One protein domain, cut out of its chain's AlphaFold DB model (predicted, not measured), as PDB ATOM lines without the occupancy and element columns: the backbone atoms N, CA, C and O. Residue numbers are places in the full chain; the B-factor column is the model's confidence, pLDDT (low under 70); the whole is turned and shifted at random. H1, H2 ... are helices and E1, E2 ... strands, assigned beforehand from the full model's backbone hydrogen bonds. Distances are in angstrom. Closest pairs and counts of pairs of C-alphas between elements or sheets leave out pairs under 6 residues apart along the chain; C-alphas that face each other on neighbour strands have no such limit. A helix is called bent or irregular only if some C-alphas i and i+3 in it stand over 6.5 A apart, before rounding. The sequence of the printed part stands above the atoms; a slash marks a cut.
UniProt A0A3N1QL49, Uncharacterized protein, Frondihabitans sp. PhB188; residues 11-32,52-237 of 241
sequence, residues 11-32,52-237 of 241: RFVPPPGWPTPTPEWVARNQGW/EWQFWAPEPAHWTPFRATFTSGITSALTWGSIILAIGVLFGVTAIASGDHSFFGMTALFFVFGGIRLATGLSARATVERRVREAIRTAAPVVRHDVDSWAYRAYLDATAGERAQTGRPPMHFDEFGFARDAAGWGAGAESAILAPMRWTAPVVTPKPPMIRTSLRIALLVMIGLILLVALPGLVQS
ATOM      1  N   ARG A  11     -20.272  53.759 -22.842       96.12
ATOM      2  CA  ARG A  11     -19.681  55.007 -23.323       96.12
ATOM      3  C   ARG A  11     -18.879  54.756 -24.592       96.12
ATOM      4  O   ARG A  11     -18.270  53.693 -24.755       96.12
ATOM      5  N   PHE A  12     -18.859  55.756 -25.460       96.31
ATOM      6  CA  PHE A  12     -17.999  55.748 -26.630       96.31
ATOM      7  C   PHE A  12     -16.572  56.148 -26.236       96.31
ATOM      8  O   PHE A  12     -16.378  57.107 -25.488       96.31
ATOM      9  N   VAL A  13     -15.577  55.413 -26.725       97.31
ATOM     10  CA  VAL A  13     -14.151  55.664 -26.488       97.31
ATOM     11  C   VAL A  13     -13.511  56.072 -27.818       97.31
ATOM     12  O   VAL A  13     -13.179  55.197 -28.628       97.31
ATOM     13  N   PRO A  14     -13.370  57.384 -28.087       96.12
ATOM     14  CA  PRO A  14     -12.785  57.853 -29.334       96.12
ATOM     15  C   PRO A  14     -11.289  57.491 -29.411       96.12
ATOM     16  O   PRO A  14     -10.584  57.593 -28.404       96.12
ATOM     17  N   PRO A  15     -10.785  57.087 -30.591       96.31
ATOM     18  CA  PRO A  15      -9.355  57.021 -30.871       96.31
ATOM     19  C   PRO A  15      -8.633  58.350 -30.593       96.31
ATOM     20  O   PRO A  15      -9.248  59.419 -30.679       96.31
ATOM     21  N   PRO A  16      -7.315  58.325 -30.316       94.88
ATOM     22  CA  PRO A  16      -6.530  59.543 -30.144       94.88
ATOM     23  C   PRO A  16      -6.675  60.501 -31.339       94.88
ATOM     24  O   PRO A  16      -6.553  60.101 -32.494       94.88
ATOM     25  N   GLY A  17      -6.941  61.779 -31.057       93.69
ATOM     26  CA  GLY A  17      -7.115  62.834 -32.068       93.69
ATOM     27  C   GLY A  17      -8.544  63.004 -32.598       93.69
ATOM     28  O   GLY A  17      -8.857  64.041 -33.193       93.69
ATOM     29  N   TRP A  18      -9.439  62.043 -32.349       95.25
ATOM     30  CA  TRP A  18     -10.856  62.212 -32.663       95.25
ATOM     31  C   TRP A  18     -11.524  63.146 -31.643       95.25
ATOM     32  O   TRP A  18     -11.153  63.146 -30.467       95.25
ATOM     33  N   PRO A  19     -12.510  63.958 -32.062       94.31
ATOM     34  CA  PRO A  19     -13.323  64.706 -31.117       94.31
ATOM     35  C   PRO A  19     -14.212  63.758 -30.303       94.31
ATOM     36  O   PRO A  19     -14.464  62.620 -30.695       94.31
ATOM     37  N   THR A  20     -14.697  64.227 -29.155       94.44
ATOM     38  CA  THR A  20     -15.695  63.476 -28.381       94.44
ATOM     39  C   THR A  20     -17.067  63.680 -29.026       94.44
ATOM     40  O   THR A  20     -17.449  64.835 -29.217       94.44
ATOM     41  N   PRO A  21     -17.801  62.610 -29.383       94.19
ATOM     42  CA  PRO A  21     -19.134  62.758 -29.951       94.19
ATOM     43  C   PRO A  21     -20.133  63.273 -28.908       94.19
ATOM     44  O   PRO A  21     -19.920  63.124 -27.700       94.19
ATOM     45  N   THR A  22     -21.248  63.849 -29.358       91.19
ATOM     46  CA  THR A  22     -22.300  64.316 -28.449       91.19
ATOM     47  C   THR A  22     -22.982  63.142 -27.730       91.19
ATOM     48  O   THR A  22     -23.040  62.028 -28.269       91.19
ATOM     49  N   PRO A  23     -23.535  63.352 -26.519       90.69
ATOM     50  CA  PRO A  23     -24.261  62.311 -25.793       90.69
ATOM     51  C   PRO A  23     -25.404  61.678 -26.601       90.69
ATOM     52  O   PRO A  23     -25.622  60.470 -26.509       90.69
ATOM     53  N   GLU A  24     -26.095  62.456 -27.437       88.00
ATOM     54  CA  GLU A  24     -27.182  61.978 -28.298       88.00
ATOM     55  C   GLU A  24     -26.663  61.007 -29.362       88.00
ATOM     56  O   GLU A  24     -27.279  59.968 -29.607       88.00
ATOM     57  N   TRP A  25     -25.503  61.302 -29.963       92.88
ATOM     58  CA  TRP A  25     -24.870  60.397 -30.920       92.88
ATOM     59  C   TRP A  25     -24.469  59.080 -30.252       92.88
ATOM     60  O   TRP A  25     -24.714  58.005 -30.805       92.88
ATOM     61  N   VAL A  26     -23.906  59.157 -29.040       93.75
ATOM     62  CA  VAL A  26     -23.516  57.988 -28.235       93.75
ATOM     63  C   VAL A  26     -24.728  57.134 -27.875       93.75
ATOM     64  O   VAL A  26     -24.653  55.909 -27.966       93.75
ATOM     65  N   ALA A  27     -25.843  57.756 -27.489       90.88
ATOM     66  CA  ALA A  27     -27.091  57.063 -27.196       90.88
ATOM     67  C   ALA A  27     -27.626  56.365 -28.456       90.88
ATOM     68  O   ALA A  27     -27.792  55.149 -28.473       90.88
ATOM     69  N   ARG A  28     -27.783  57.094 -29.563       90.75
ATOM     70  CA  ARG A  28     -28.296  56.551 -30.830       90.75
ATOM     71  C   ARG A  28     -27.479  55.380 -31.389       90.75
ATOM     72  O   ARG A  28     -28.050  54.498 -32.022       90.75
ATOM     73  N   ASN A  29     -26.165  55.365 -31.171       94.44
ATOM     74  CA  ASN A  29     -25.254  54.396 -31.787       94.44
ATOM     75  C   ASN A  29     -24.762  53.288 -30.840       94.44
ATOM     76  O   ASN A  29     -23.776  52.626 -31.151       94.44
ATOM     77  N   GLN A  30     -25.416  53.054 -29.696       93.50
ATOM     78  CA  GLN A  30     -24.971  52.066 -28.701       93.50
ATOM     79  C   GLN A  30     -24.590  50.705 -29.297       93.50
ATOM     80  O   GLN A  30     -25.414  50.009 -29.878       93.50
ATOM     81  N   GLY A  31     -23.335  50.299 -29.098       92.31
ATOM     82  CA  GLY A  31     -22.829  48.992 -29.523       92.31
ATOM     83  C   GLY A  31     -22.593  48.835 -31.028       92.31
ATOM     84  O   GLY A  31     -22.134  47.769 -31.439       92.31
ATOM     85  N   TRP A  32     -22.843  49.865 -31.842       93.94
ATOM     86  CA  TRP A  32     -22.491  49.862 -33.261       93.94
ATOM     87  C   TRP A  32     -20.970  49.850 -33.437       93.94
ATOM     88  O   TRP A  32     -20.286  50.770 -32.998       93.94
ATOM     89  N   GLU A  52      -8.391  46.687 -34.365       91.88
ATOM     90  CA  GLU A  52      -8.920  46.151 -33.097       91.88
ATOM     91  C   GLU A  52      -9.344  47.196 -32.048       91.88
ATOM     92  O   GLU A  52      -9.612  46.850 -30.893       91.88
ATOM     93  N   TRP A  53      -9.481  48.469 -32.434       95.75
ATOM     94  CA  TRP A  53      -9.943  49.506 -31.514       95.75
ATOM     95  C   TRP A  53     -11.325  49.185 -30.920       95.75
ATOM     96  O   TRP A  53     -12.307  48.910 -31.624       95.75
ATOM     97  N   GLN A  54     -11.420  49.273 -29.592       95.75
ATOM     98  CA  GLN A  54     -12.672  49.091 -28.865       95.75
ATOM     99  C   GLN A  54     -13.365  50.439 -28.679       95.75
ATOM    100  O   GLN A  54     -13.115  51.157 -27.715       95.75
ATOM    101  N   PHE A  55     -14.290  50.760 -29.584       96.31
ATOM    102  CA  PHE A  55     -15.060  52.007 -29.528       96.31
ATOM    103  C   PHE A  55     -16.040  52.087 -28.354       96.31
ATOM    104  O   PHE A  55     -16.554  53.164 -28.074       96.31
ATOM    105  N   TRP A  56     -16.313  50.975 -27.667       97.31
ATOM    106  CA  TRP A  56     -17.318  50.912 -26.610       97.31
ATOM    107  C   TRP A  56     -16.758  50.320 -25.326       97.31
ATOM    108  O   TRP A  56     -16.349  49.154 -25.285       97.31
ATOM    109  N   ALA A  57     -16.834  51.102 -24.252       96.75
ATOM    110  CA  ALA A  57     -16.506  50.664 -22.904       96.75
ATOM    111  C   ALA A  57     -17.748  50.703 -21.999       96.75
ATOM    112  O   ALA A  57     -18.602  51.572 -22.171       96.75
ATOM    113  N   PRO A  58     -17.856  49.795 -21.015       96.56
ATOM    114  CA  PRO A  58     -18.886  49.872 -19.986       96.56
ATOM    115  C   PRO A  58     -18.849  51.208 -19.239       96.56
ATOM    116  O   PRO A  58     -17.786  51.618 -18.766       96.56
ATOM    117  N   GLU A  59     -20.004  51.853 -19.086       95.62
ATOM    118  CA  GLU A  59     -20.156  53.031 -18.233       95.62
ATOM    119  C   GLU A  59     -20.580  52.589 -16.821       95.62
ATOM    120  O   GLU A  59     -21.720  52.154 -16.666       95.62
ATOM    121  N   PRO A  60     -19.715  52.643 -15.783       92.62
ATOM    122  CA  PRO A  60     -19.949  51.956 -14.506       92.62
ATOM    123  C   PRO A  60     -21.314  52.222 -13.860       92.62
ATOM    124  O   PRO A  60     -21.954  51.281 -13.375       92.62
ATOM    125  N   ALA A  61     -21.776  53.478 -13.912       92.00
ATOM    126  CA  ALA A  61     -23.037  53.921 -13.321       92.00
ATOM    127  C   ALA A  61     -24.277  53.273 -13.966       92.00
ATOM    128  O   ALA A  61     -25.276  53.035 -13.289       92.00
ATOM    129  N   HIS A  62     -24.212  52.945 -15.260       91.38
ATOM    130  CA  HIS A  62     -25.354  52.441 -16.035       91.38
ATOM    131  C   HIS A  62     -25.178  50.981 -16.468       91.38
ATOM    132  O   HIS A  62     -26.155  50.248 -16.617       91.38
ATOM    133  N   TRP A  63     -23.933  50.519 -16.594       93.62
ATOM    134  CA  TRP A  63     -23.596  49.143 -16.933       93.62
ATOM    135  C   TRP A  63     -24.036  48.163 -15.856       93.62
ATOM    136  O   TRP A  63     -24.634  47.138 -16.166       93.62
ATOM    137  N   THR A  64     -23.766  48.471 -14.587       92.25
ATOM    138  CA  THR A  64     -24.073  47.578 -13.463       92.25
ATOM    139  C   THR A  64     -25.569  47.250 -13.361       92.25
ATOM    140  O   THR A  64     -25.900  46.060 -13.386       92.25
ATOM    141  N   PRO A  65     -26.492  48.236 -13.312       91.06
ATOM    142  CA  PRO A  65     -27.924  47.938 -13.272       91.06
ATOM    143  C   PRO A  65     -28.420  47.272 -14.562       91.06
ATOM    144  O   PRO A  65     -29.234  46.355 -14.491       91.06
ATOM    145  N   PHE A  66     -27.897  47.656 -15.734       91.12
ATOM    146  CA  PHE A  66     -28.263  47.008 -16.996       91.12
ATOM    147  C   PHE A  66     -27.856  45.529 -17.004       91.12
ATOM    148  O   PHE A  66     -28.682  44.652 -17.252       91.12
ATOM    149  N   ARG A  67     -26.609  45.224 -16.632       93.19
ATOM    150  CA  ARG A  67     -26.079  43.861 -16.500       93.19
ATOM    151  C   ARG A  67     -26.846  43.041 -15.464       93.19
ATOM    152  O   ARG A  67     -27.029  41.842 -15.675       93.19
ATOM    153  N   ALA A  68     -27.317  43.661 -14.380       90.44
ATOM    154  CA  ALA A  68     -28.046  42.971 -13.316       90.44
ATOM    155  C   ALA A  68     -29.299  42.237 -13.833       90.44
ATOM    156  O   ALA A  68     -29.617  41.141 -13.360       90.44
ATOM    157  N   THR A  69     -29.953  42.784 -14.867       88.19
ATOM    158  CA  THR A  69     -31.118  42.162 -15.524       88.19
ATOM    159  C   THR A  69     -30.792  40.813 -16.179       88.19
ATOM    160  O   THR A  69     -31.654  39.941 -16.262       88.19
ATOM    161  N   PHE A  70     -29.528  40.592 -16.557       89.12
ATOM    162  CA  PHE A  70     -29.033  39.341 -17.138       89.12
ATOM    163  C   PHE A  70     -28.477  38.368 -16.087       89.12
ATOM    164  O   PHE A  70     -28.268  37.191 -16.389       89.12
ATOM    165  N   THR A  71     -28.222  38.828 -14.856       90.00
ATOM    166  CA  THR A  71     -27.606  38.010 -13.794       90.00
ATOM    167  C   THR A  71     -28.592  37.456 -12.769       90.00
ATOM    168  O   THR A  71     -28.208  36.587 -11.993       90.00
ATOM    169  N   SER A  72     -29.852  37.902 -12.758       83.62
ATOM    170  CA  SER A  72     -30.855  37.488 -11.759       83.62
ATOM    171  C   SER A  72     -31.065  35.966 -11.690       83.62
ATOM    172  O   SER A  72     -31.139  35.384 -10.609       83.62
ATOM    173  N   GLY A  73     -31.080  35.281 -12.837       83.94
ATOM    174  CA  GLY A  73     -31.159  33.815 -12.881       83.94
ATOM    175  C   GLY A  73     -29.889  33.115 -12.377       83.94
ATOM    176  O   GLY A  73     -29.952  31.994 -11.877       83.94
ATOM    177  N   ILE A  74     -28.737  33.780 -12.479       89.88
ATOM    178  CA  ILE A  74     -27.425  33.233 -12.114       89.88
ATOM    179  C   ILE A  74     -27.240  33.258 -10.606       89.88
ATOM    180  O   ILE A  74     -26.804  32.261 -10.036       89.88
ATOM    181  N   THR A  75     -27.596  34.369  -9.957       86.50
ATOM    182  CA  THR A  75     -27.536  34.478  -8.496       86.50
ATOM    183  C   THR A  75     -28.438  33.432  -7.853       86.50
ATOM    184  O   THR A  75     -27.974  32.679  -7.008       86.50
ATOM    185  N   SER A  76     -29.673  33.276  -8.339       86.00
ATOM    186  CA  SER A  76     -30.580  32.219  -7.875       86.00
ATOM    187  C   SER A  76     -30.008  30.809  -8.088       86.00
ATOM    188  O   SER A  76     -30.080  29.970  -7.190       86.00
ATOM    189  N   ALA A  77     -29.403  30.526  -9.248       86.25
ATOM    190  CA  ALA A  77     -28.766  29.233  -9.493       86.25
ATOM    191  C   ALA A  77     -27.612  28.965  -8.513       86.25
ATOM    192  O   ALA A  77     -27.579  27.902  -7.898       86.25
ATOM    193  N   LEU A  78     -26.716  29.933  -8.316       86.94
ATOM    194  CA  LEU A  78     -25.584  29.804  -7.399       86.94
ATOM    195  C   LEU A  78     -26.038  29.648  -5.943       86.94
ATOM    196  O   LEU A  78     -25.550  28.752  -5.257       86.94
ATOM    197  N   THR A  79     -26.997  30.459  -5.488       85.00
ATOM    198  CA  THR A  79     -27.532  30.392  -4.122       85.00
ATOM    199  C   THR A  79     -28.177  29.036  -3.855       85.00
ATOM    200  O   THR A  79     -27.785  28.348  -2.916       85.00
ATOM    201  N   TRP A  80     -29.104  28.595  -4.711       89.12
ATOM    202  CA  TRP A  80     -29.764  27.300  -4.529       89.12
ATOM    203  C   TRP A  80     -28.804  26.121  -4.687       89.12
ATOM    204  O   TRP A  80     -28.890  25.175  -3.914       89.12
ATOM    205  N   GLY A  81     -27.870  26.174  -5.641       87.38
ATOM    206  CA  GLY A  81     -26.837  25.146  -5.786       87.38
ATOM    207  C   GLY A  81     -25.981  25.012  -4.524       87.38
ATOM    208  O   GLY A  81     -25.752  23.899  -4.061       87.38
ATOM    209  N   SER A  82     -25.595  26.140  -3.921       84.06
ATOM    210  CA  SER A  82     -24.811  26.167  -2.678       84.06
ATOM    211  C   SER A  82     -25.597  25.618  -1.484       84.06
ATOM    212  O   SER A  82     -25.056  24.828  -0.718       84.06
ATOM    213  N   ILE A  83     -26.880  25.979  -1.349       86.06
ATOM    214  CA  ILE A  83     -27.760  25.453  -0.290       86.06
ATOM    215  C   ILE A  83     -27.911  23.932  -0.418       86.06
ATOM    216  O   ILE A  83     -27.744  23.213   0.561       86.06
ATOM    217  N   ILE A  84     -28.184  23.434  -1.628       89.56
ATOM    218  CA  ILE A  84     -28.346  21.998  -1.901       89.56
ATOM    219  C   ILE A  84     -27.050  21.240  -1.574       89.56
ATOM    220  O   ILE A  84     -27.112  20.191  -0.938       89.56
ATOM    221  N   LEU A  85     -25.879  21.782  -1.937       86.94
ATOM    222  CA  LEU A  85     -24.588  21.192  -1.565       86.94
ATOM    223  C   LEU A  85     -24.368  21.171  -0.049       86.94
ATOM    224  O   LEU A  85     -23.942  20.150   0.479       86.94
ATOM    225  N   ALA A  86     -24.671  22.267   0.652       78.69
ATOM    226  CA  ALA A  86     -24.514  22.343   2.104       78.69
ATOM    227  C   ALA A  86     -25.392  21.308   2.827       78.69
ATOM    228  O   ALA A  86     -24.930  20.643   3.754       78.69
ATOM    229  N   ILE A  87     -26.629  21.114   2.355       85.38
ATOM    230  CA  ILE A  87     -27.513  20.047   2.838       85.38
ATOM    231  C   ILE A  87     -26.880  18.677   2.559       85.38
ATOM    232  O   ILE A  87     -26.799  17.853   3.465       85.38
ATOM    233  N   GLY A  88     -26.353  18.450   1.353       89.12
ATOM    234  CA  GLY A  88     -25.637  17.216   1.014       89.12
ATOM    235  C   GLY A  88     -24.472  16.905   1.951       89.12
ATOM    236  O   GLY A  88     -24.337  15.771   2.399       89.12
ATOM    237  N   VAL A  89     -23.671  17.910   2.312       83.81
ATOM    238  CA  VAL A  89     -22.576  17.762   3.285       83.81
ATOM    239  C   VAL A  89     -23.107  17.341   4.658       83.81
ATOM    240  O   VAL A  89     -22.561  16.418   5.256       83.81
ATOM    241  N   LEU A  90     -24.188  17.961   5.144       80.44
ATOM    242  CA  LEU A  90     -24.800  17.608   6.430       80.44
ATOM    243  C   LEU A  90     -25.312  16.158   6.451       80.44
ATOM    244  O   LEU A  90     -25.096  15.435   7.428       80.44
ATOM    245  N   PHE A  91     -25.945  15.721   5.360       85.94
ATOM    246  CA  PHE A  91     -26.367  14.331   5.184       85.94
ATOM    247  C   PHE A  91     -25.170  13.375   5.163       85.94
ATOM    248  O   PHE A  91     -25.217  12.338   5.820       85.94
ATOM    249  N   GLY A  92     -24.075  13.751   4.497       86.88
ATOM    250  CA  GLY A  92     -22.852  12.949   4.449       86.88
ATOM    251  C   GLY A  92     -22.197  12.788   5.821       86.88
ATOM    252  O   GLY A  92     -21.820  11.680   6.194       86.88
ATOM    253  N   VAL A  93     -22.120  13.865   6.609       84.50
ATOM    254  CA  VAL A  93     -21.617  13.813   7.994       84.50
ATOM    255  C   VAL A  93     -22.501  12.913   8.857       84.50
ATOM    256  O   VAL A  93     -21.984  12.079   9.595       84.50
ATOM    257  N   THR A  94     -23.825  13.036   8.726       85.50
ATOM    258  CA  THR A  94     -24.782  12.180   9.445       85.50
ATOM    259  C   THR A  94     -24.611  10.707   9.069       85.50
ATOM    260  O   THR A  94     -24.578   9.873   9.965       85.50
ATOM    261  N   ALA A  95     -24.433  10.392   7.781       90.88
ATOM    262  CA  ALA A  95     -24.199   9.031   7.290       90.88
ATOM    263  C   ALA A  95     -22.951   8.394   7.918       90.88
ATOM    264  O   ALA A  95     -22.980   7.250   8.367       90.88
ATOM    265  N   ILE A  96     -21.855   9.158   7.972       90.38
ATOM    266  CA  ILE A  96     -20.588   8.714   8.565       90.38
ATOM    267  C   ILE A  96     -20.747   8.506  10.075       90.38
ATOM    268  O   ILE A  96     -20.245   7.523  10.611       90.38
ATOM    269  N   ALA A  97     -21.449   9.413  10.760       92.88
ATOM    270  CA  ALA A  97     -21.632   9.351  12.205       92.88
ATOM    271  C   ALA A  97     -22.576   8.220  12.649       92.88
ATOM    272  O   ALA A  97     -22.344   7.614  13.693       92.88
ATOM    273  N   SER A  98     -23.637   7.938  11.887       93.50
ATOM    274  CA  SER A  98     -24.629   6.911  12.231       93.50
ATOM    275  C   SER A  98     -24.274   5.513  11.723       93.50
ATOM    276  O   SER A  98     -24.810   4.532  12.233       93.50
ATOM    277  N   GLY A  99     -23.411   5.408  10.704       93.12
ATOM    278  CA  GLY A  99     -23.153   4.157   9.983       93.12
ATOM    279  C   GLY A  99     -24.319   3.703   9.092       93.12
ATOM    280  O   GLY A  99     -24.253   2.628   8.490       93.12
ATOM    281  N   ASP A 100     -25.387   4.499   8.984       90.38
ATOM    282  CA  ASP A 100     -26.545   4.172   8.158       90.38
ATOM    283  C   ASP A 100     -26.264   4.491   6.684       90.38
ATOM    284  O   ASP A 100     -26.027   5.634   6.276       90.38
ATOM    285  N   HIS A 101     -26.318   3.437   5.869       86.69
ATOM    286  CA  HIS A 101     -26.001   3.493   4.452       86.69
ATOM    287  C   HIS A 101     -27.074   4.231   3.635       86.69
ATOM    288  O   HIS A 101     -26.788   4.720   2.539       86.69
ATOM    289  N   SER A 102     -28.291   4.376   4.175       84.62
ATOM    290  CA  SER A 102     -29.402   5.077   3.524       84.62
ATOM    291  C   SER A 102     -29.077   6.552   3.233       84.62
ATOM    292  O   SER A 102     -29.427   7.085   2.173       84.62
ATOM    293  N   PHE A 103     -28.301   7.201   4.107       85.62
ATOM    294  CA  PHE A 103     -27.916   8.603   3.960       85.62
ATOM    295  C   PHE A 103     -26.855   8.846   2.874       85.62
ATOM    296  O   PHE A 103     -26.780   9.959   2.338       85.62
ATOM    297  N   PHE A 104     -26.073   7.834   2.476       85.88
ATOM    298  CA  PHE A 104     -25.108   7.986   1.377       85.88
ATOM    299  C   PHE A 104     -25.804   8.223   0.033       85.88
ATOM    300  O   PHE A 104     -25.354   9.061  -0.750       85.88
ATOM    301  N   GLY A 105     -26.939   7.557  -0.211       86.44
ATOM    302  CA  GLY A 105     -27.741   7.777  -1.417       86.44
ATOM    303  C   GLY A 105     -28.267   9.214  -1.509       86.44
ATOM    304  O   GLY A 105     -28.124   9.866  -2.545       86.44
ATOM    305  N   MET A 106     -28.803   9.748  -0.405       86.75
ATOM    306  CA  MET A 106     -29.268  11.142  -0.338       86.75
ATOM    307  C   MET A 106     -28.115  12.130  -0.525       86.75
ATOM    308  O   MET A 106     -28.240  13.089  -1.285       86.75
ATOM    309  N   THR A 107     -26.973  11.868   0.113       88.75
ATOM    310  CA  THR A 107     -25.752  12.669  -0.036       88.75
ATOM    311  C   THR A 107     -25.348  12.767  -1.504       88.75
ATOM    312  O   THR A 107     -25.232  13.872  -2.036       88.75
ATOM    313  N   ALA A 108     -25.219  11.631  -2.197       90.19
ATOM    314  CA  ALA A 108     -24.867  11.600  -3.616       90.19
ATOM    315  C   ALA A 108     -25.841  12.431  -4.470       90.19
ATOM    316  O   ALA A 108     -25.407  13.211  -5.321       90.19
ATOM    317  N   LEU A 109     -27.147  12.338  -4.195       90.31
ATOM    318  CA  LEU A 109     -28.177  13.115  -4.883       90.31
ATOM    319  C   LEU A 109     -27.957  14.629  -4.714       90.31
ATOM    320  O   LEU A 109     -27.917  15.367  -5.701       90.31
ATOM    321  N   PHE A 110     -27.759  15.096  -3.478       92.00
ATOM    322  CA  PHE A 110     -27.502  16.509  -3.185       92.00
ATOM    323  C   PHE A 110     -26.217  17.018  -3.848       92.00
ATOM    324  O   PHE A 110     -26.215  18.115  -4.409       92.00
ATOM    325  N   PHE A 111     -25.145  16.222  -3.854       90.94
ATOM    326  CA  PHE A 111     -23.900  16.587  -4.534       90.94
ATOM    327  C   PHE A 111     -24.080  16.714  -6.047       90.94
ATOM    328  O   PHE A 111     -23.619  17.694  -6.636       90.94
ATOM    329  N   VAL A 112     -24.802  15.784  -6.678       91.12
ATOM    330  CA  VAL A 112     -25.079  15.835  -8.120       91.12
ATOM    331  C   VAL A 112     -25.925  17.062  -8.466       91.12
ATOM    332  O   VAL A 112     -25.534  17.855  -9.325       91.12
ATOM    333  N   PHE A 113     -27.053  17.285  -7.788       89.62
ATOM    334  CA  PHE A 113     -27.923  18.426  -8.097       89.62
ATOM    335  C   PHE A 113     -27.297  19.768  -7.745       89.62
ATOM    336  O   PHE A 113     -27.359  20.713  -8.540       89.62
ATOM    337  N   GLY A 114     -26.693  19.854  -6.564       88.50
ATOM    338  CA  GLY A 114     -26.014  21.050  -6.100       88.50
ATOM    339  C   GLY A 114     -24.844  21.400  -7.017       88.50
ATOM    340  O   GLY A 114     -24.745  22.537  -7.480       88.50
ATOM    341  N   GLY A 115     -24.039  20.399  -7.388       89.12
ATOM    342  CA  GLY A 115     -22.919  20.526  -8.316       89.12
ATOM    343  C   GLY A 115     -23.347  20.976  -9.713       89.12
ATOM    344  O   GLY A 115     -22.821  21.967 -10.216       89.12
ATOM    345  N   ILE A 116     -24.351  20.329 -10.321       90.88
ATOM    346  CA  ILE A 116     -24.884  20.721 -11.641       90.88
ATOM    347  C   ILE A 116     -25.376  22.168 -11.619       90.88
ATOM    348  O   ILE A 116     -25.094  22.949 -12.536       90.88
ATOM    349  N   ARG A 117     -26.126  22.553 -10.582       90.31
ATOM    350  CA  ARG A 117     -26.711  23.893 -10.502       90.31
ATOM    351  C   ARG A 117     -25.645  24.967 -10.279       90.31
ATOM    352  O   ARG A 117     -25.715  26.025 -10.907       90.31
ATOM    353  N   LEU A 118     -24.624  24.666  -9.479       89.19
ATOM    354  CA  LEU A 118     -23.468  25.533  -9.269       89.19
ATOM    355  C   LEU A 118     -22.631  25.681 -10.550       89.19
ATOM    356  O   LEU A 118     -22.361  26.804 -10.976       89.19
ATOM    357  N   ALA A 119     -22.320  24.574 -11.231       87.75
ATOM    358  CA  ALA A 119     -21.614  24.579 -12.513       87.75
ATOM    359  C   ALA A 119     -22.373  25.382 -13.584       87.75
ATOM    360  O   ALA A 119     -21.780  26.184 -14.308       87.75
ATOM    361  N   THR A 120     -23.701  25.238 -13.638       89.00
ATOM    362  CA  THR A 120     -24.562  26.013 -14.546       89.00
ATOM    363  C   THR A 120     -24.493  27.509 -14.237       89.00
ATOM    364  O   THR A 120     -24.366  28.317 -15.157       89.00
ATOM    365  N   GLY A 121     -24.535  27.897 -12.959       89.31
ATOM    366  CA  GLY A 121     -24.397  29.296 -12.548       89.31
ATOM    367  C   GLY A 121     -23.025  29.888 -12.894       89.31
ATOM    368  O   GLY A 121     -22.949  30.993 -13.434       89.31
ATOM    369  N   LEU A 122     -21.940  29.143 -12.666       89.06
ATOM    370  CA  LEU A 122     -20.578  29.568 -13.012       89.06
ATOM    371  C   LEU A 122     -20.384  29.719 -14.528       89.06
ATOM    372  O   LEU A 122     -19.883  30.747 -14.989       89.06
ATOM    373  N   SER A 123     -20.850  28.744 -15.311       88.56
ATOM    374  CA  SER A 123     -20.814  28.802 -16.777       88.56
ATOM    375  C   SER A 123     -21.643  29.971 -17.317       88.56
ATOM    376  O   SER A 123     -21.187  30.745 -18.163       88.56
ATOM    377  N   ALA A 124     -22.841  30.186 -16.763       88.75
ATOM    378  CA  ALA A 124     -23.664  31.331 -17.122       88.75
ATOM    379  C   ALA A 124     -22.924  32.647 -16.841       88.75
ATOM    380  O   ALA A 124     -22.865  33.488 -17.736       88.75
ATOM    381  N   ARG A 125     -22.278  32.790 -15.672       89.75
ATOM    382  CA  ARG A 125     -21.499  33.984 -15.295       89.75
ATOM    383  C   ARG A 125     -20.393  34.303 -16.302       89.75
ATOM    384  O   ARG A 125     -20.250  35.468 -16.667       89.75
ATOM    385  N   ALA A 126     -19.674  33.292 -16.794       88.31
ATOM    386  CA  ALA A 126     -18.627  33.466 -17.804       88.31
ATOM    387  C   ALA A 126     -19.164  33.999 -19.147       88.31
ATOM    388  O   ALA A 126     -18.446  34.661 -19.891       88.31
ATOM    389  N   THR A 127     -20.443  33.755 -19.456       92.94
ATOM    390  CA  THR A 127     -21.061  34.170 -20.728       92.94
ATOM    391  C   THR A 127     -21.899  35.446 -20.647       92.94
ATOM    392  O   THR A 127     -22.289  35.960 -21.697       92.94
ATOM    393  N   VAL A 128     -22.159  35.985 -19.447       92.31
ATOM    394  CA  VAL A 128     -22.988  37.192 -19.250       92.31
ATOM    395  C   VAL A 128     -22.464  38.360 -20.064       92.31
ATOM    396  O   VAL A 128     -23.222  38.938 -20.830       92.31
ATOM    397  N   GLU A 129     -21.177  38.683 -19.946       91.69
ATOM    398  CA  GLU A 129     -20.581  39.844 -20.621       91.69
ATOM    399  C   GLU A 129     -20.803  39.798 -22.135       91.69
ATOM    400  O   GLU A 129     -21.242  40.772 -22.746       91.69
ATOM    401  N   ARG A 130     -20.582  38.622 -22.734       92.12
ATOM    402  CA  ARG A 130     -20.818  38.397 -24.159       92.12
ATOM    403  C   ARG A 130     -22.296  38.553 -24.514       92.12
ATOM    404  O   ARG A 130     -22.600  39.216 -25.494       92.12
ATOM    405  N   ARG A 131     -23.208  37.985 -23.717       92.19
ATOM    406  CA  ARG A 131     -24.662  38.076 -23.956       92.19
ATOM    407  C   ARG A 131     -25.187  39.503 -23.834       92.19
ATOM    408  O   ARG A 131     -26.008  39.899 -24.649       92.19
ATOM    409  N   VAL A 132     -24.714  40.263 -22.848       92.75
ATOM    410  CA  VAL A 132     -25.109  41.663 -22.643       92.75
ATOM    411  C   VAL A 132     -24.646  42.512 -23.828       92.75
ATOM    412  O   VAL A 132     -25.439  43.258 -24.394       92.75
ATOM    413  N   ARG A 133     -23.381  42.369 -24.248       93.19
ATOM    414  CA  ARG A 133     -22.850  43.095 -25.414       93.19
ATOM    415  C   ARG A 133     -23.558  42.702 -26.707       93.19
ATOM    416  O   ARG A 133     -23.875  43.579 -27.502       93.19
ATOM    417  N   GLU A 134     -23.828  41.413 -26.897       92.69
ATOM    418  CA  GLU A 134     -24.563  40.927 -28.065       92.69
ATOM    419  C   GLU A 134     -25.987  41.476 -28.096       92.69
ATOM    420  O   GLU A 134     -26.418  41.989 -29.119       92.69
ATOM    421  N   ALA A 135     -26.686  41.480 -26.960       91.69
ATOM    422  CA  ALA A 135     -28.021  42.057 -26.867       91.69
ATOM    423  C   ALA A 135     -28.052  43.543 -27.259       91.69
ATOM    424  O   ALA A 135     -28.957  43.961 -27.978       91.69
ATOM    425  N   ILE A 136     -27.057  44.330 -26.830       93.25
ATOM    426  CA  ILE A 136     -26.935  45.735 -27.246       93.25
ATOM    427  C   ILE A 136     -26.694  45.821 -28.759       93.25
ATOM    428  O   ILE A 136     -27.382  46.580 -29.434       93.25
ATOM    429  N   ARG A 137     -25.772  45.017 -29.306       91.88
ATOM    430  CA  ARG A 137     -25.472  44.991 -30.748       91.88
ATOM    431  C   ARG A 137     -26.686  44.626 -31.595       91.88
ATOM    432  O   ARG A 137     -26.950  45.300 -32.583       91.88
ATOM    433  N   THR A 138     -27.431  43.593 -31.208       91.00
ATOM    434  CA  THR A 138     -28.643  43.165 -31.917       91.00
ATOM    435  C   THR A 138     -29.739  44.230 -31.851       91.00
ATOM    436  O   THR A 138     -30.462  44.421 -32.823       91.00
ATOM    437  N   ALA A 139     -29.858  44.948 -30.729       89.12
ATOM    438  CA  ALA A 139     -30.842  46.019 -30.573       89.12
ATOM    439  C   ALA A 139     -30.449  47.318 -31.300       89.12
ATOM    440  O   ALA A 139     -31.329  48.114 -31.626       89.12
ATOM    441  N   ALA A 140     -29.158  47.542 -31.566       89.25
ATOM    442  CA  ALA A 140     -28.642  48.813 -32.071       89.25
ATOM    443  C   ALA A 140     -29.322  49.308 -33.365       89.25
ATOM    444  O   ALA A 140     -29.720  50.473 -33.388       89.25
ATOM    445  N   PRO A 141     -29.532  48.483 -34.415       91.31
ATOM    446  CA  PRO A 141     -30.182  48.950 -35.640       91.31
ATOM    447  C   PRO A 141     -31.637  49.377 -35.416       91.31
ATOM    448  O   PRO A 141     -32.062  50.393 -35.957       91.31
ATOM    449  N   VAL A 142     -32.380  48.631 -34.589       90.25
ATOM    450  CA  VAL A 142     -33.788  48.923 -34.267       90.25
ATOM    451  C   VAL A 142     -33.886  50.224 -33.482       90.25
ATOM    452  O   VAL A 142     -34.618  51.126 -33.870       90.25
ATOM    453  N   VAL A 143     -33.078  50.359 -32.426       87.00
ATOM    454  CA  VAL A 143     -33.031  51.584 -31.620       87.00
ATOM    455  C   VAL A 143     -32.664  52.782 -32.487       87.00
ATOM    456  O   VAL A 143     -33.332  53.807 -32.420       87.00
ATOM    457  N   ARG A 144     -31.641  52.661 -33.338       90.88
ATOM    458  CA  ARG A 144     -31.236  53.737 -34.245       90.88
ATOM    459  C   ARG A 144     -32.373  54.143 -35.185       90.88
ATOM    460  O   ARG A 144     -32.660  55.332 -35.289       90.88
ATOM    461  N   HIS A 145     -33.039  53.175 -35.810       92.12
ATOM    462  CA  HIS A 145     -34.169  53.425 -36.704       92.12
ATOM    463  C   HIS A 145     -35.350  54.103 -35.992       92.12
ATOM    464  O   HIS A 145     -35.899  55.070 -36.518       92.12
ATOM    465  N   ASP A 146     -35.728  53.645 -34.797       89.56
ATOM    466  CA  ASP A 146     -36.840  54.222 -34.027       89.56
ATOM    467  C   ASP A 146     -36.546  55.669 -33.615       89.56
ATOM    468  O   ASP A 146     -37.394  56.559 -33.718       89.56
ATOM    469  N   VAL A 147     -35.305  55.916 -33.203       87.75
ATOM    470  CA  VAL A 147     -34.808  57.232 -32.799       87.75
ATOM    471  C   VAL A 147     -34.721  58.191 -33.980       87.75
ATOM    472  O   VAL A 147     -35.032  59.376 -33.836       87.75
ATOM    473  N   ASP A 148     -34.296  57.705 -35.143       90.69
ATOM    474  CA  ASP A 148     -34.290  58.488 -36.376       90.69
ATOM    475  C   ASP A 148     -35.703  58.772 -36.858       90.69
ATOM    476  O   ASP A 148     -36.011  59.918 -37.160       90.69
ATOM    477  N   SER A 149     -36.589  57.778 -36.833       92.75
ATOM    478  CA  SER A 149     -37.997  57.929 -37.213       92.75
ATOM    479  C   SER A 149     -38.702  58.979 -36.361       92.75
ATOM    480  O   SER A 149     -39.419  59.829 -36.888       92.75
ATOM    481  N   TRP A 150     -38.494  58.944 -35.043       89.75
ATOM    482  CA  TRP A 150     -39.056  59.940 -34.134       89.75
ATOM    483  C   TRP A 150     -38.487  61.339 -34.394       89.75
ATOM    484  O   TRP A 150     -39.252  62.289 -34.562       89.75
ATOM    485  N   ALA A 151     -37.160  61.468 -34.481       88.12
ATOM    486  CA  ALA A 151     -36.517  62.761 -34.703       88.12
ATOM    487  C   ALA A 151     -36.857  63.351 -36.077       88.12
ATOM    488  O   ALA A 151     -37.000  64.563 -36.208       88.12
ATOM    489  N   TYR A 152     -37.029  62.505 -37.091       93.25
ATOM    490  CA  TYR A 152     -37.407  62.931 -38.429       93.25
ATOM    491  C   TYR A 152     -38.824  63.504 -38.461       93.25
ATOM    492  O   TYR A 152     -39.041  64.542 -39.074       93.25
ATOM    493  N   ARG A 153     -39.781  62.902 -37.740       93.31
ATOM    494  CA  ARG A 153     -41.124  63.494 -37.582       93.31
ATOM    495  C   ARG A 153     -41.046  64.873 -36.928       93.31
ATOM    496  O   ARG A 153     -41.603  65.821 -37.465       93.31
ATOM    497  N   ALA A 154     -40.278  64.998 -35.844       87.94
ATOM    498  CA  ALA A 154     -40.073  66.286 -35.180       87.94
ATOM    499  C   ALA A 154     -39.429  67.330 -36.112       87.94
ATOM    500  O   ALA A 154     -39.828  68.491 -36.106       87.94
ATOM    501  N   TYR A 155     -38.476  66.919 -36.953       91.31
ATOM    502  CA  TYR A 155     -37.885  67.766 -37.993       91.31
ATOM    503  C   TYR A 155     -38.916  68.217 -39.036       91.31
ATOM    504  O   TYR A 155     -38.950  69.395 -39.397       91.31
ATOM    505  N   LEU A 156     -39.766  67.305 -39.518       94.25
ATOM    506  CA  LEU A 156     -40.805  67.636 -40.491       94.25
ATOM    507  C   LEU A 156     -41.781  68.669 -39.928       94.25
ATOM    508  O   LEU A 156     -42.114  69.615 -40.644       94.25
ATOM    509  N   ASP A 157     -42.181  68.515 -38.667       93.38
ATOM    510  CA  ASP A 157     -43.073  69.446 -37.976       93.38
ATOM    511  C   ASP A 157     -42.395  70.808 -37.766       93.38
ATOM    512  O   ASP A 157     -42.955  71.845 -38.125       93.38
ATOM    513  N   ALA A 158     -41.154  70.815 -37.266       89.06
ATOM    514  CA  ALA A 158     -40.397  72.036 -36.993       89.06
ATOM    515  C   ALA A 158     -40.104  72.858 -38.262       89.06
ATOM    516  O   ALA A 158     -40.098  74.086 -38.217       89.06
ATOM    517  N   THR A 159     -39.893  72.193 -39.400       92.50
ATOM    518  CA  THR A 159     -39.587  72.848 -40.684       92.50
ATOM    519  C   THR A 159     -40.809  73.056 -41.574       92.50
ATOM    520  O   THR A 159     -40.677  73.596 -42.670       92.50
ATOM    521  N   ALA A 160     -42.009  72.642 -41.153       95.25
ATOM    522  CA  ALA A 160     -43.209  72.708 -41.991       95.25
ATOM    523  C   ALA A 160     -43.505  74.134 -42.487       95.25
ATOM    524  O   ALA A 160     -43.798  74.324 -43.667       95.25
ATOM    525  N   GLY A 161     -43.376  75.138 -41.611       95.19
ATOM    526  CA  GLY A 161     -43.617  76.544 -41.954       95.19
ATOM    527  C   GLY A 161     -42.612  77.100 -42.966       95.19
ATOM    528  O   GLY A 161     -43.010  77.689 -43.968       95.19
ATOM    529  N   GLU A 162     -41.316  76.861 -42.749       93.75
ATOM    530  CA  GLU A 162     -40.257  77.274 -43.681       93.75
ATOM    531  C   GLU A 162     -40.426  76.598 -45.047       93.75
ATOM    532  O   GLU A 162     -40.342  77.255 -46.085       93.75
ATOM    533  N   ARG A 163     -40.728  75.294 -45.066       95.19
ATOM    534  CA  ARG A 163     -40.968  74.544 -46.306       95.19
ATOM    535  C   ARG A 163     -42.191  75.064 -47.059       95.19
ATOM    536  O   ARG A 163     -42.139  75.168 -48.280       95.19
ATOM    537  N   ALA A 164     -43.256  75.447 -46.354       97.44
ATOM    538  CA  ALA A 164     -44.433  76.060 -46.968       97.44
ATOM    539  C   ALA A 164     -44.126  77.436 -47.592       97.44
ATOM    540  O   ALA A 164     -44.662  77.754 -48.648       97.44
ATOM    541  N   GLN A 165     -43.251  78.233 -46.969       97.62
ATOM    542  CA  GLN A 165     -42.862  79.555 -47.477       97.62
ATOM    543  C   GLN A 165     -41.873  79.480 -48.648       97.62
ATOM    544  O   GLN A 165     -41.962  80.263 -49.588       97.62
ATOM    545  N   THR A 166     -40.917  78.553 -48.586       97.44
ATOM    546  CA  THR A 166     -39.808  78.456 -49.551       97.44
ATOM    547  C   THR A 166     -40.072  77.475 -50.691       97.44
ATOM    548  O   THR A 166     -39.357  77.494 -51.689       97.44
ATOM    549  N   GLY A 167     -41.052  76.578 -50.544       97.00
ATOM    550  CA  GLY A 167     -41.283  75.466 -51.469       97.00
ATOM    551  C   GLY A 167     -40.186  74.395 -51.440       97.00
ATOM    552  O   GLY A 167     -40.197  73.486 -52.271       97.00
ATOM    553  N   ARG A 168     -39.225  74.479 -50.508       95.50
ATOM    554  CA  ARG A 168     -38.123  73.517 -50.411       95.50
ATOM    555  C   ARG A 168     -38.658  72.145 -49.965       95.50
ATOM    556  O   ARG A 168     -39.358  72.071 -48.949       95.50
ATOM    557  N   PRO A 169     -38.324  71.045 -50.667       96.81
ATOM    558  CA  PRO A 169     -38.716  69.712 -50.222       96.81
ATOM    559  C   PRO A 169     -38.026  69.356 -48.891       96.81
ATOM    560  O   PRO A 169     -36.928  69.853 -48.619       96.81
ATOM    561  N   PRO A 170     -38.643  68.508 -48.045       95.25
ATOM    562  CA  PRO A 170     -37.955  67.982 -46.870       95.25
ATOM    563  C   PRO A 170     -36.738  67.149 -47.285       95.25
ATOM    564  O   PRO A 170     -36.758  66.493 -48.325       95.25
ATOM    565  N   MET A 171     -35.704  67.155 -46.443       95.31
ATOM    566  CA  MET A 171     -34.563  66.241 -46.562       95.31
ATOM    567  C   MET A 171     -35.044  64.784 -46.551       95.31
ATOM    568  O   MET A 171     -35.956  64.464 -45.791       95.31
ATOM    569  N   HIS A 172     -34.444  63.897 -47.354       96.75
ATOM    570  CA  HIS A 172     -34.813  62.477 -47.320       96.75
ATOM    571  C   HIS A 172     -34.443  61.846 -45.965       96.75
ATOM    572  O   HIS A 172     -33.502  62.282 -45.303       96.75
ATOM    573  N   PHE A 173     -35.146  60.786 -45.549       95.44
ATOM    574  CA  PHE A 173     -34.913  60.147 -44.246       95.44
ATOM    575  C   PHE A 173     -33.458  59.684 -44.052       95.44
ATOM    576  O   PHE A 173     -32.864  59.903 -42.996       95.44
ATOM    577  N   ASP A 174     -32.854  59.103 -45.090       95.19
ATOM    578  CA  ASP A 174     -31.459  58.651 -45.042       95.19
ATOM    579  C   ASP A 174     -30.475  59.824 -44.947       95.19
ATOM    580  O   ASP A 174     -29.555  59.800 -44.128       95.19
ATOM    581  N   GLU A 175     -30.697  60.880 -45.736       93.88
ATOM    582  CA  GLU A 175     -29.900  62.113 -45.691       93.88
ATOM    583  C   GLU A 175     -29.963  62.753 -44.300       93.88
ATOM    584  O   GLU A 175     -28.939  63.178 -43.762       93.88
ATOM    585  N   PHE A 176     -31.142  62.735 -43.676       93.38
ATOM    586  CA  PHE A 176     -31.346  63.185 -42.304       93.38
ATOM    587  C   PHE A 176     -30.549  62.342 -41.304       93.38
ATOM    588  O   PHE A 176     -29.872  62.889 -40.430       93.38
ATOM    589  N   GLY A 177     -30.553  61.017 -41.460       92.38
ATOM    590  CA  GLY A 177     -29.738  60.108 -40.654       92.38
ATOM    591  C   GLY A 177     -28.232  60.389 -40.758       92.38
ATOM    592  O   GLY A 177     -27.542  60.380 -39.732       92.38
ATOM    593  N   PHE A 178     -27.728  60.683 -41.963       91.56
ATOM    594  CA  PHE A 178     -26.332  61.074 -42.200       91.56
ATOM    595  C   PHE A 178     -26.001  62.453 -41.619       91.56
ATOM    596  O   PHE A 178     -24.966  62.616 -40.968       91.56
ATOM    597  N   ALA A 179     -26.882  63.441 -41.802       91.44
ATOM    598  CA  ALA A 179     -26.714  64.780 -41.245       91.44
ATOM    599  C   ALA A 179     -26.655  64.744 -39.708       91.44
ATOM    600  O   ALA A 179     -25.801  65.392 -39.101       91.44
ATOM    601  N   ARG A 180     -27.498  63.917 -39.072       90.50
ATOM    602  CA  ARG A 180     -27.460  63.678 -37.621       90.50
ATOM    603  C   ARG A 180     -26.173  63.015 -37.160       90.50
ATOM    604  O   ARG A 180     -25.644  63.395 -36.116       90.50
ATOM    605  N   ASP A 181     -25.661  62.045 -37.917       91.81
ATOM    606  CA  ASP A 181     -24.354  61.463 -37.616       91.81
ATOM    607  C   ASP A 181     -23.269  62.538 -37.628       91.81
ATOM    608  O   ASP A 181     -22.529  62.647 -36.658       91.81
ATOM    609  N   ALA A 182     -23.222  63.384 -38.658       91.06
ATOM    610  CA  ALA A 182     -22.253  64.474 -38.754       91.06
ATOM    611  C   ALA A 182     -22.389  65.525 -37.643       91.06
ATOM    612  O   ALA A 182     -21.381  65.973 -37.083       91.06
ATOM    613  N   ALA A 183     -23.620  65.882 -37.268       90.00
ATOM    614  CA  ALA A 183     -23.887  66.788 -36.153       90.00
ATOM    615  C   ALA A 183     -23.334  66.243 -34.826       90.00
ATOM    616  O   ALA A 183     -22.736  66.993 -34.055       90.00
ATOM    617  N   GLY A 184     -23.432  64.926 -34.612       90.81
ATOM    618  CA  GLY A 184     -22.886  64.234 -33.443       90.81
ATOM    619  C   GLY A 184     -21.376  64.388 -33.248       90.81
ATOM    620  O   GLY A 184     -20.884  64.175 -32.147       90.81
ATOM    621  N   TRP A 185     -20.643  64.795 -34.283       91.75
ATOM    622  CA  TRP A 185     -19.195  65.013 -34.246       91.75
ATOM    623  C   TRP A 185     -18.794  66.489 -34.393       91.75
ATOM    624  O   TRP A 185     -17.614  66.795 -34.568       91.75
ATOM    625  N   GLY A 186     -19.760  67.413 -34.336       85.19
ATOM    626  CA  GLY A 186     -19.518  68.853 -34.466       85.19
ATOM    627  C   GLY A 186     -19.240  69.328 -35.897       85.19
ATOM    628  O   GLY A 186     -18.678  70.406 -36.083       85.19
ATOM    629  N   ALA A 187     -19.597  68.547 -36.923       72.81
ATOM    630  CA  ALA A 187     -19.347  68.905 -38.324       72.81
ATOM    631  C   ALA A 187     -20.441  69.795 -38.962       72.81
ATOM    632  O   ALA A 187     -20.210  70.378 -40.029       72.81
ATOM    633  N   GLY A 188     -21.601  69.947 -38.307       62.41
ATOM    634  CA  GLY A 188     -22.757  70.718 -38.785       62.41
ATOM    635  C   GLY A 188     -23.131  71.887 -37.866       62.41
ATOM    636  O   GLY A 188     -23.028  71.775 -36.651       62.41
ATOM    637  N   ALA A 189     -23.565  73.004 -38.462       47.03
ATOM    638  CA  ALA A 189     -23.946  74.243 -37.770       47.03
ATOM    639  C   ALA A 189     -25.433  74.300 -37.356       47.03
ATOM    640  O   ALA A 189     -25.866  75.287 -36.770       47.03
ATOM    641  N   GLU A 190     -26.225  73.263 -37.632       57.75
ATOM    642  CA  GLU A 190     -27.660  73.263 -37.336       57.75
ATOM    643  C   GLU A 190     -27.952  72.492 -36.048       57.75
ATOM    644  O   GLU A 190     -28.301  71.313 -36.037       57.75
ATOM    645  N   SER A 191     -27.852  73.214 -34.936       54.59
ATOM    646  CA  SER A 191     -28.404  72.824 -33.634       54.59
ATOM    647  C   SER A 191     -29.914  72.520 -33.686       54.59
ATOM    648  O   SER A 191     -30.418  71.811 -32.820       54.59
ATOM    649  N   ALA A 192     -30.625  72.993 -34.719       49.75
ATOM    650  CA  ALA A 192     -32.063  72.798 -34.923       49.75
ATOM    651  C   ALA A 192     -32.487  71.334 -35.166       49.75
ATOM    652  O   ALA A 192     -33.659  71.003 -35.012       49.75
ATOM    653  N   ILE A 193     -31.551  70.440 -35.505       60.34
ATOM    654  CA  ILE A 193     -31.832  69.012 -35.744       60.34
ATOM    655  C   ILE A 193     -31.833  68.202 -34.425       60.34
ATOM    656  O   ILE A 193     -32.275  67.050 -34.372       60.34
ATOM    657  N   LEU A 194     -31.362  68.793 -33.324       60.16
ATOM    658  CA  LEU A 194     -31.175  68.114 -32.044       60.16
ATOM    659  C   LEU A 194     -32.384  68.329 -31.128       60.16
ATOM    660  O   LEU A 194     -32.296  68.992 -30.097       60.16
ATOM    661  N   ALA A 195     -33.526  67.737 -31.480       63.84
ATOM    662  CA  ALA A 195     -34.572  67.533 -30.483       63.84
ATOM    663  C   ALA A 195     -33.976  66.714 -29.317       63.84
ATOM    664  O   ALA A 195     -33.328  65.691 -29.584       63.84
ATOM    665  N   PRO A 196     -34.152  67.136 -28.047       65.81
ATOM    666  CA  PRO A 196     -33.572  66.442 -26.907       65.81
ATOM    667  C   PRO A 196     -34.061  64.997 -26.905       65.81
ATOM    668  O   PRO A 196     -35.254  64.706 -26.813       65.81
ATOM    669  N   MET A 197     -33.114  64.082 -27.067       67.50
ATOM    670  CA  MET A 197     -33.403  62.668 -27.164       67.50
ATOM    671  C   MET A 197     -33.612  62.109 -25.761       67.50
ATOM    672  O   MET A 197     -32.677  62.039 -24.967       67.50
ATOM    673  N   ARG A 198     -34.825  61.637 -25.463       68.81
ATOM    674  CA  ARG A 198     -35.036  60.817 -24.272       68.81
ATOM    675  C   ARG A 198     -34.598  59.394 -24.586       68.81
ATOM    676  O   ARG A 198     -35.324  58.654 -25.247       68.81
ATOM    677  N   TRP A 199     -33.409  59.013 -24.129       66.44
ATOM    678  CA  TRP A 199     -32.970  57.625 -24.220       66.44
ATOM    679  C   TRP A 199     -33.918  56.736 -23.410       66.44
ATOM    680  O   TRP A 199     -34.013  56.838 -22.187       66.44
ATOM    681  N   THR A 200     -34.628  55.851 -24.098       70.50
ATOM    682  CA  THR A 200     -35.303  54.716 -23.480       70.50
ATOM    683  C   THR A 200     -34.438  53.498 -23.737       70.50
ATOM    684  O   THR A 200     -34.105  53.181 -24.878       70.50
ATOM    685  N   ALA A 201     -34.018  52.824 -22.663       66.56
ATOM    686  CA  ALA A 201     -33.291  51.577 -22.825       66.56
ATOM    687  C   ALA A 201     -34.160  50.629 -23.669       66.56
ATOM    688  O   ALA A 201     -35.345  50.476 -23.344       66.56
ATOM    689  N   PRO A 202     -33.616  50.007 -24.732       69.38
ATOM    690  CA  PRO A 202     -34.366  49.001 -25.461       69.38
ATOM    691  C   PRO A 202     -34.861  47.963 -24.461       69.38
ATOM    692  O   PRO A 202     -34.102  47.513 -23.593       69.38
ATOM    693  N   VAL A 203     -36.138  47.597 -24.571       71.38
ATOM    694  CA  VAL A 203     -36.709  46.508 -23.783       71.38
ATOM    695  C   VAL A 203     -36.128  45.212 -24.334       71.38
ATOM    696  O   VAL A 203     -36.733  44.507 -25.133       71.38
ATOM    697  N   VAL A 204     -34.900  44.912 -23.926       71.38
ATOM    698  CA  VAL A 204     -34.308  43.605 -24.143       71.38
ATOM    699  C   VAL A 204     -34.941  42.707 -23.100       71.38
ATOM    700  O   VAL A 204     -34.493  42.653 -21.956       71.38
ATOM    701  N   THR A 205     -36.015  42.015 -23.470       73.12
ATOM    702  CA  THR A 205     -36.466  40.886 -22.665       73.12
ATOM    703  C   THR A 205     -35.402  39.802 -22.813       73.12
ATOM    704  O   THR A 205     -35.200  39.289 -23.919       73.12
ATOM    705  N   PRO A 206     -34.645  39.462 -21.750       66.12
ATOM    706  CA  PRO A 206     -33.730  38.345 -21.847       66.12
ATOM    707  C   PRO A 206     -34.579  37.132 -22.212       66.12
ATOM    708  O   PRO A 206     -35.499  36.775 -21.472       66.12
ATOM    709  N   LYS A 207     -34.304  36.522 -23.374       68.94
ATOM    710  CA  LYS A 207     -34.948  35.262 -23.747       68.94
ATOM    711  C   LYS A 207     -34.772  34.341 -22.542       68.94
ATOM    712  O   LYS A 207     -33.619  34.158 -22.126       68.94
ATOM    713  N   PRO A 208     -35.863  33.827 -21.941       61.34
ATOM    714  CA  PRO A 208     -35.742  33.026 -20.740       61.34
ATOM    715  C   PRO A 208     -34.727  31.928 -21.049       61.34
ATOM    716  O   PRO A 208     -34.813  31.322 -22.129       61.34
ATOM    717  N   PRO A 209     -33.720  31.712 -20.179       60.47
ATOM    718  CA  PRO A 209     -32.786  30.621 -20.392       60.47
ATOM    719  C   PRO A 209     -33.630  29.374 -20.652       60.47
ATOM    720  O   PRO A 209     -34.659  29.198 -19.999       60.47
ATOM    721  N   MET A 210     -33.262  28.562 -21.647       55.94
ATOM    722  CA  MET A 210     -33.942  27.300 -21.958       55.94
ATOM    723  C   MET A 210     -33.758  26.322 -20.783       55.94
ATOM    724  O   MET A 210     -33.075  25.309 -20.886       55.94
ATOM    725  N   ILE A 211     -34.376  26.626 -19.641       57.41
ATOM    726  CA  ILE A 211     -34.365  25.853 -18.401       57.41
ATOM    727  C   ILE A 211     -34.961  24.469 -18.673       57.41
ATOM    728  O   ILE A 211     -34.558  23.489 -18.052       57.41
ATOM    729  N   ARG A 212     -35.862  24.359 -19.662       57.22
ATOM    730  CA  ARG A 212     -36.474  23.093 -20.079       57.22
ATOM    731  C   ARG A 212     -35.447  22.042 -20.503       57.22
ATOM    732  O   ARG A 212     -35.656  20.871 -20.207       57.22
ATOM    733  N   THR A 213     -34.343  22.421 -21.145       62.38
ATOM    734  CA  THR A 213     -33.354  21.440 -21.620       62.38
ATOM    735  C   THR A 213     -32.464  20.955 -20.478       62.38
ATOM    736  O   THR A 213     -32.264  19.754 -20.325       62.38
ATOM    737  N   SER A 214     -32.015  21.865 -19.608       57.34
ATOM    738  CA  SER A 214     -31.240  21.510 -18.412       57.34
ATOM    739  C   SER A 214     -32.043  20.669 -17.418       57.34
ATOM    740  O   SER A 214     -31.495  19.746 -16.823       57.34
ATOM    741  N   LEU A 215     -33.348  20.933 -17.274       64.88
ATOM    742  CA  LEU A 215     -34.218  20.147 -16.395       64.88
ATOM    743  C   LEU A 215     -34.378  18.707 -16.906       64.88
ATOM    744  O   LEU A 215     -34.339  17.775 -16.114       64.88
ATOM    745  N   ARG A 216     -34.505  18.517 -18.228       72.94
ATOM    746  CA  ARG A 216     -34.595  17.185 -18.851       72.94
ATOM    747  C   ARG A 216     -33.313  16.379 -18.668       72.94
ATOM    748  O   ARG A 216     -33.394  15.207 -18.333       72.94
ATOM    749  N   ILE A 217     -32.149  17.004 -18.849       70.81
ATOM    750  CA  ILE A 217     -30.859  16.329 -18.643       70.81
ATOM    751  C   ILE A 217     -30.697  15.937 -17.171       70.81
ATOM    752  O   ILE A 217     -30.368  14.792 -16.885       70.81
ATOM    753  N   ALA A 218     -31.000  16.844 -16.235       63.31
ATOM    754  CA  ALA A 218     -30.940  16.537 -14.807       63.31
ATOM    755  C   ALA A 218     -31.917  15.413 -14.407       63.31
ATOM    756  O   ALA A 218     -31.551  14.530 -13.637       63.31
ATOM    757  N   LEU A 219     -33.131  15.408 -14.969       72.12
ATOM    758  CA  LEU A 219     -34.125  14.350 -14.772       72.12
ATOM    759  C   LEU A 219     -33.628  12.997 -15.310       72.12
ATOM    760  O   LEU A 219     -33.748  11.995 -14.617       72.12
ATOM    761  N   LEU A 220     -33.039  12.964 -16.509       75.38
ATOM    762  CA  LEU A 220     -32.493  11.736 -17.099       75.38
ATOM    763  C   LEU A 220     -31.305  11.187 -16.300       75.38
ATOM    764  O   LEU A 220     -31.247   9.986 -16.050       75.38
ATOM    765  N   VAL A 221     -30.395  12.056 -15.850       70.81
ATOM    766  CA  VAL A 221     -29.268  11.670 -14.983       70.81
ATOM    767  C   VAL A 221     -29.777  11.107 -13.655       70.81
ATOM    768  O   VAL A 221     -29.281  10.085 -13.193       70.81
ATOM    769  N   MET A 222     -30.803  11.728 -13.067       67.62
ATOM    770  CA  MET A 222     -31.442  11.232 -11.849       67.62
ATOM    771  C   MET A 222     -32.093   9.862 -12.053       67.62
ATOM    772  O   MET A 222     -31.859   8.974 -11.244       67.62
ATOM    773  N   ILE A 223     -32.866   9.664 -13.128       75.31
ATOM    774  CA  ILE A 223     -33.466   8.357 -13.442       75.31
ATOM    775  C   ILE A 223     -32.367   7.303 -13.610       75.31
ATOM    776  O   ILE A 223     -32.468   6.225 -13.032       75.31
ATOM    777  N   GLY A 224     -31.289   7.627 -14.330       75.25
ATOM    778  CA  GLY A 224     -30.142   6.735 -14.497       75.25
ATOM    779  C   GLY A 224     -29.478   6.356 -13.170       75.25
ATOM    780  O   GLY A 224     -29.214   5.180 -12.940       75.25
ATOM    781  N   LEU A 225     -29.262   7.322 -12.271       66.69
ATOM    782  CA  LEU A 225     -28.677   7.081 -10.946       66.69
ATOM    783  C   LEU A 225     -29.597   6.266 -10.033       66.69
ATOM    784  O   LEU A 225     -29.127   5.346  -9.368       66.69
ATOM    785  N   ILE A 226     -30.899   6.568 -10.018       71.06
ATOM    786  CA  ILE A 226     -31.888   5.803  -9.247       71.06
ATOM    787  C   ILE A 226     -31.908   4.353  -9.728       71.06
ATOM    788  O   ILE A 226     -31.833   3.446  -8.906       71.06
ATOM    789  N   LEU A 227     -31.958   4.129 -11.045       73.31
ATOM    790  CA  LEU A 227     -31.926   2.782 -11.611       73.31
ATOM    791  C   LEU A 227     -30.626   2.059 -11.243       73.31
ATOM    792  O   LEU A 227     -30.689   0.919 -10.800       73.31
ATOM    793  N   LEU A 228     -29.471   2.722 -11.344       72.69
ATOM    794  CA  LEU A 228     -28.169   2.134 -11.014       72.69
ATOM    795  C   LEU A 228     -28.068   1.690  -9.545       72.69
ATOM    796  O   LEU A 228     -27.500   0.638  -9.268       72.69
ATOM    797  N   VAL A 229     -28.614   2.475  -8.609       70.62
ATOM    798  CA  VAL A 229     -28.561   2.178  -7.166       70.62
ATOM    799  C   VAL A 229     -29.645   1.181  -6.745       70.62
ATOM    800  O   VAL A 229     -29.391   0.323  -5.905       70.62
ATOM    801  N   ALA A 230     -30.846   1.264  -7.322       71.81
ATOM    802  CA  ALA A 230     -31.973   0.412  -6.940       71.81
ATOM    803  C   ALA A 230     -31.926  -0.988  -7.580       71.81
ATOM    804  O   ALA A 230     -32.388  -1.951  -6.966       71.81
ATOM    805  N   LEU A 231     -31.367  -1.125  -8.792       77.56
ATOM    806  CA  LEU A 231     -31.316  -2.402  -9.519       77.56
ATOM    807  C   LEU A 231     -30.593  -3.521  -8.747       77.56
ATOM    808  O   LEU A 231     -31.156  -4.611  -8.668       77.56
ATOM    809  N   PRO A 232     -29.409  -3.306  -8.139       76.50
ATOM    810  CA  PRO A 232     -28.708  -4.364  -7.410       76.50
ATOM    811  C   PRO A 232     -29.506  -4.910  -6.220       76.50
ATOM    812  O   PRO A 232     -29.561  -6.124  -6.029       76.50
ATOM    813  N   GLY A 233     -30.170  -4.031  -5.459       72.75
ATOM    814  CA  GLY A 233     -31.008  -4.429  -4.324       72.75
ATOM    815  C   GLY A 233     -32.244  -5.219  -4.760       72.75
ATOM    816  O   GLY A 233     -32.556  -6.252  -4.170       72.75
ATOM    817  N   LEU A 234     -32.899  -4.791  -5.846       75.38
ATOM    818  CA  LEU A 234     -34.028  -5.522  -6.431       75.38
ATOM    819  C   LEU A 234     -33.610  -6.904  -6.948       75.38
ATOM    820  O   LEU A 234     -34.291  -7.889  -6.672       75.38
ATOM    821  N   VAL A 235     -32.469  -7.003  -7.634       84.00
ATOM    822  CA  VAL A 235     -31.941  -8.279  -8.145       84.00
ATOM    823  C   VAL A 235     -31.579  -9.233  -7.003       84.00
ATOM    824  O   VAL A 235     -31.937 -10.405  -7.067       84.00
ATOM    825  N   GLN A 236     -30.938  -8.752  -5.934       79.56
ATOM    826  CA  GLN A 236     -30.648  -9.585  -4.759       79.56
ATOM    827  C   GLN A 236     -31.923 -10.075  -4.064       79.56
ATOM    828  O   GLN A 236     -32.005 -11.249  -3.712       79.56
ATOM    829  N   SER A 237     -32.934  -9.212  -3.914       77.50
ATOM    830  CA  SER A 237     -34.213  -9.603  -3.305       77.50
ATOM    831  C   SER A 237     -34.988 -10.632  -4.134       77.50
ATOM    832  O   SER A 237     -35.668 -11.478  -3.568       77.50
TER     833      SER A 237
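AT A GLANCE: This is residues 11 to 32 and 52 to 237 of the 241 residues of an uncharacterized protein of Frondihabitans sp. PhB188 (UniProt A0A3N1QL49). A helical hairpin, H2b and H3a, makes one half of a long rod; H3b leads into the other half, where H1 and H5 pack crosswise on it and H4 lies at the tip. H6 comes back beside H3a with a gap between, its residues 230 to 237 sticking out. The 208 printed residues hold H1, E1, H2, H3, H4, H5 and H6 in that order, mostly helix. The whole is extended: radius of gyration of the C-alphas 28.5 A, spans 99 by 33 by 27 A.

HOW THE PARTS SIT: Start at residues 11 to 12, antiparallel to residues 56 to 57 of E1, residues 56 to 58, which pairs with no named strand. By hydrogen bonds H2, residues 60 to 98, and H3, residues 102 to 158, were each assigned as one helix, but both are bent: C-alphas 70 and 73 are 7.3 A apart, C-alphas 126 and 129 7.2 A. Arms H2b, residues 73 to 98, and H3a, residues 102 to 126, form a hairpin, a shallow tilt of 23 degrees, with closest C-alphas Gly 81 and Gly 114 at 4.2 A. H1, residues 23 to 28, touches H3b, residues 129 to 158, at Arg 28 and Arg 144, closest C-alphas 5.3 A, about perpendicular at 76 degrees. H5, residues 173 to 183, touches H3b at Asp 148 and Gly 177, closest C-alphas 6.5 A. H4, residues 160 to 166, and H3b meet only through their link. H6, residues 211 to 237, is close but not clearly touching H3a; the closest C-alphas, Phe 113 and Ala 218, are 7.6 A apart. In H2a, residues 60 to 70, 3 of 7 O i to N i+4 pairs and 5 of 8 O i to N i+3 pairs are within hydrogen-bond range.

IN THESE COORDINATES: Find C-alpha 23, where H1 begins, at (-24.261, 62.311, -25.793). H3b runs 41.2 A; H6 runs 38.5 A to C-alpha 237 at (-34.213, -9.603, -3.305).

THE WHOLE: Residues 33 to 51 are cut out, C-alphas 32 and 52 being 14.1 A apart. The link from H5 to H6 is long, and low confidence includes residues 188 to 199.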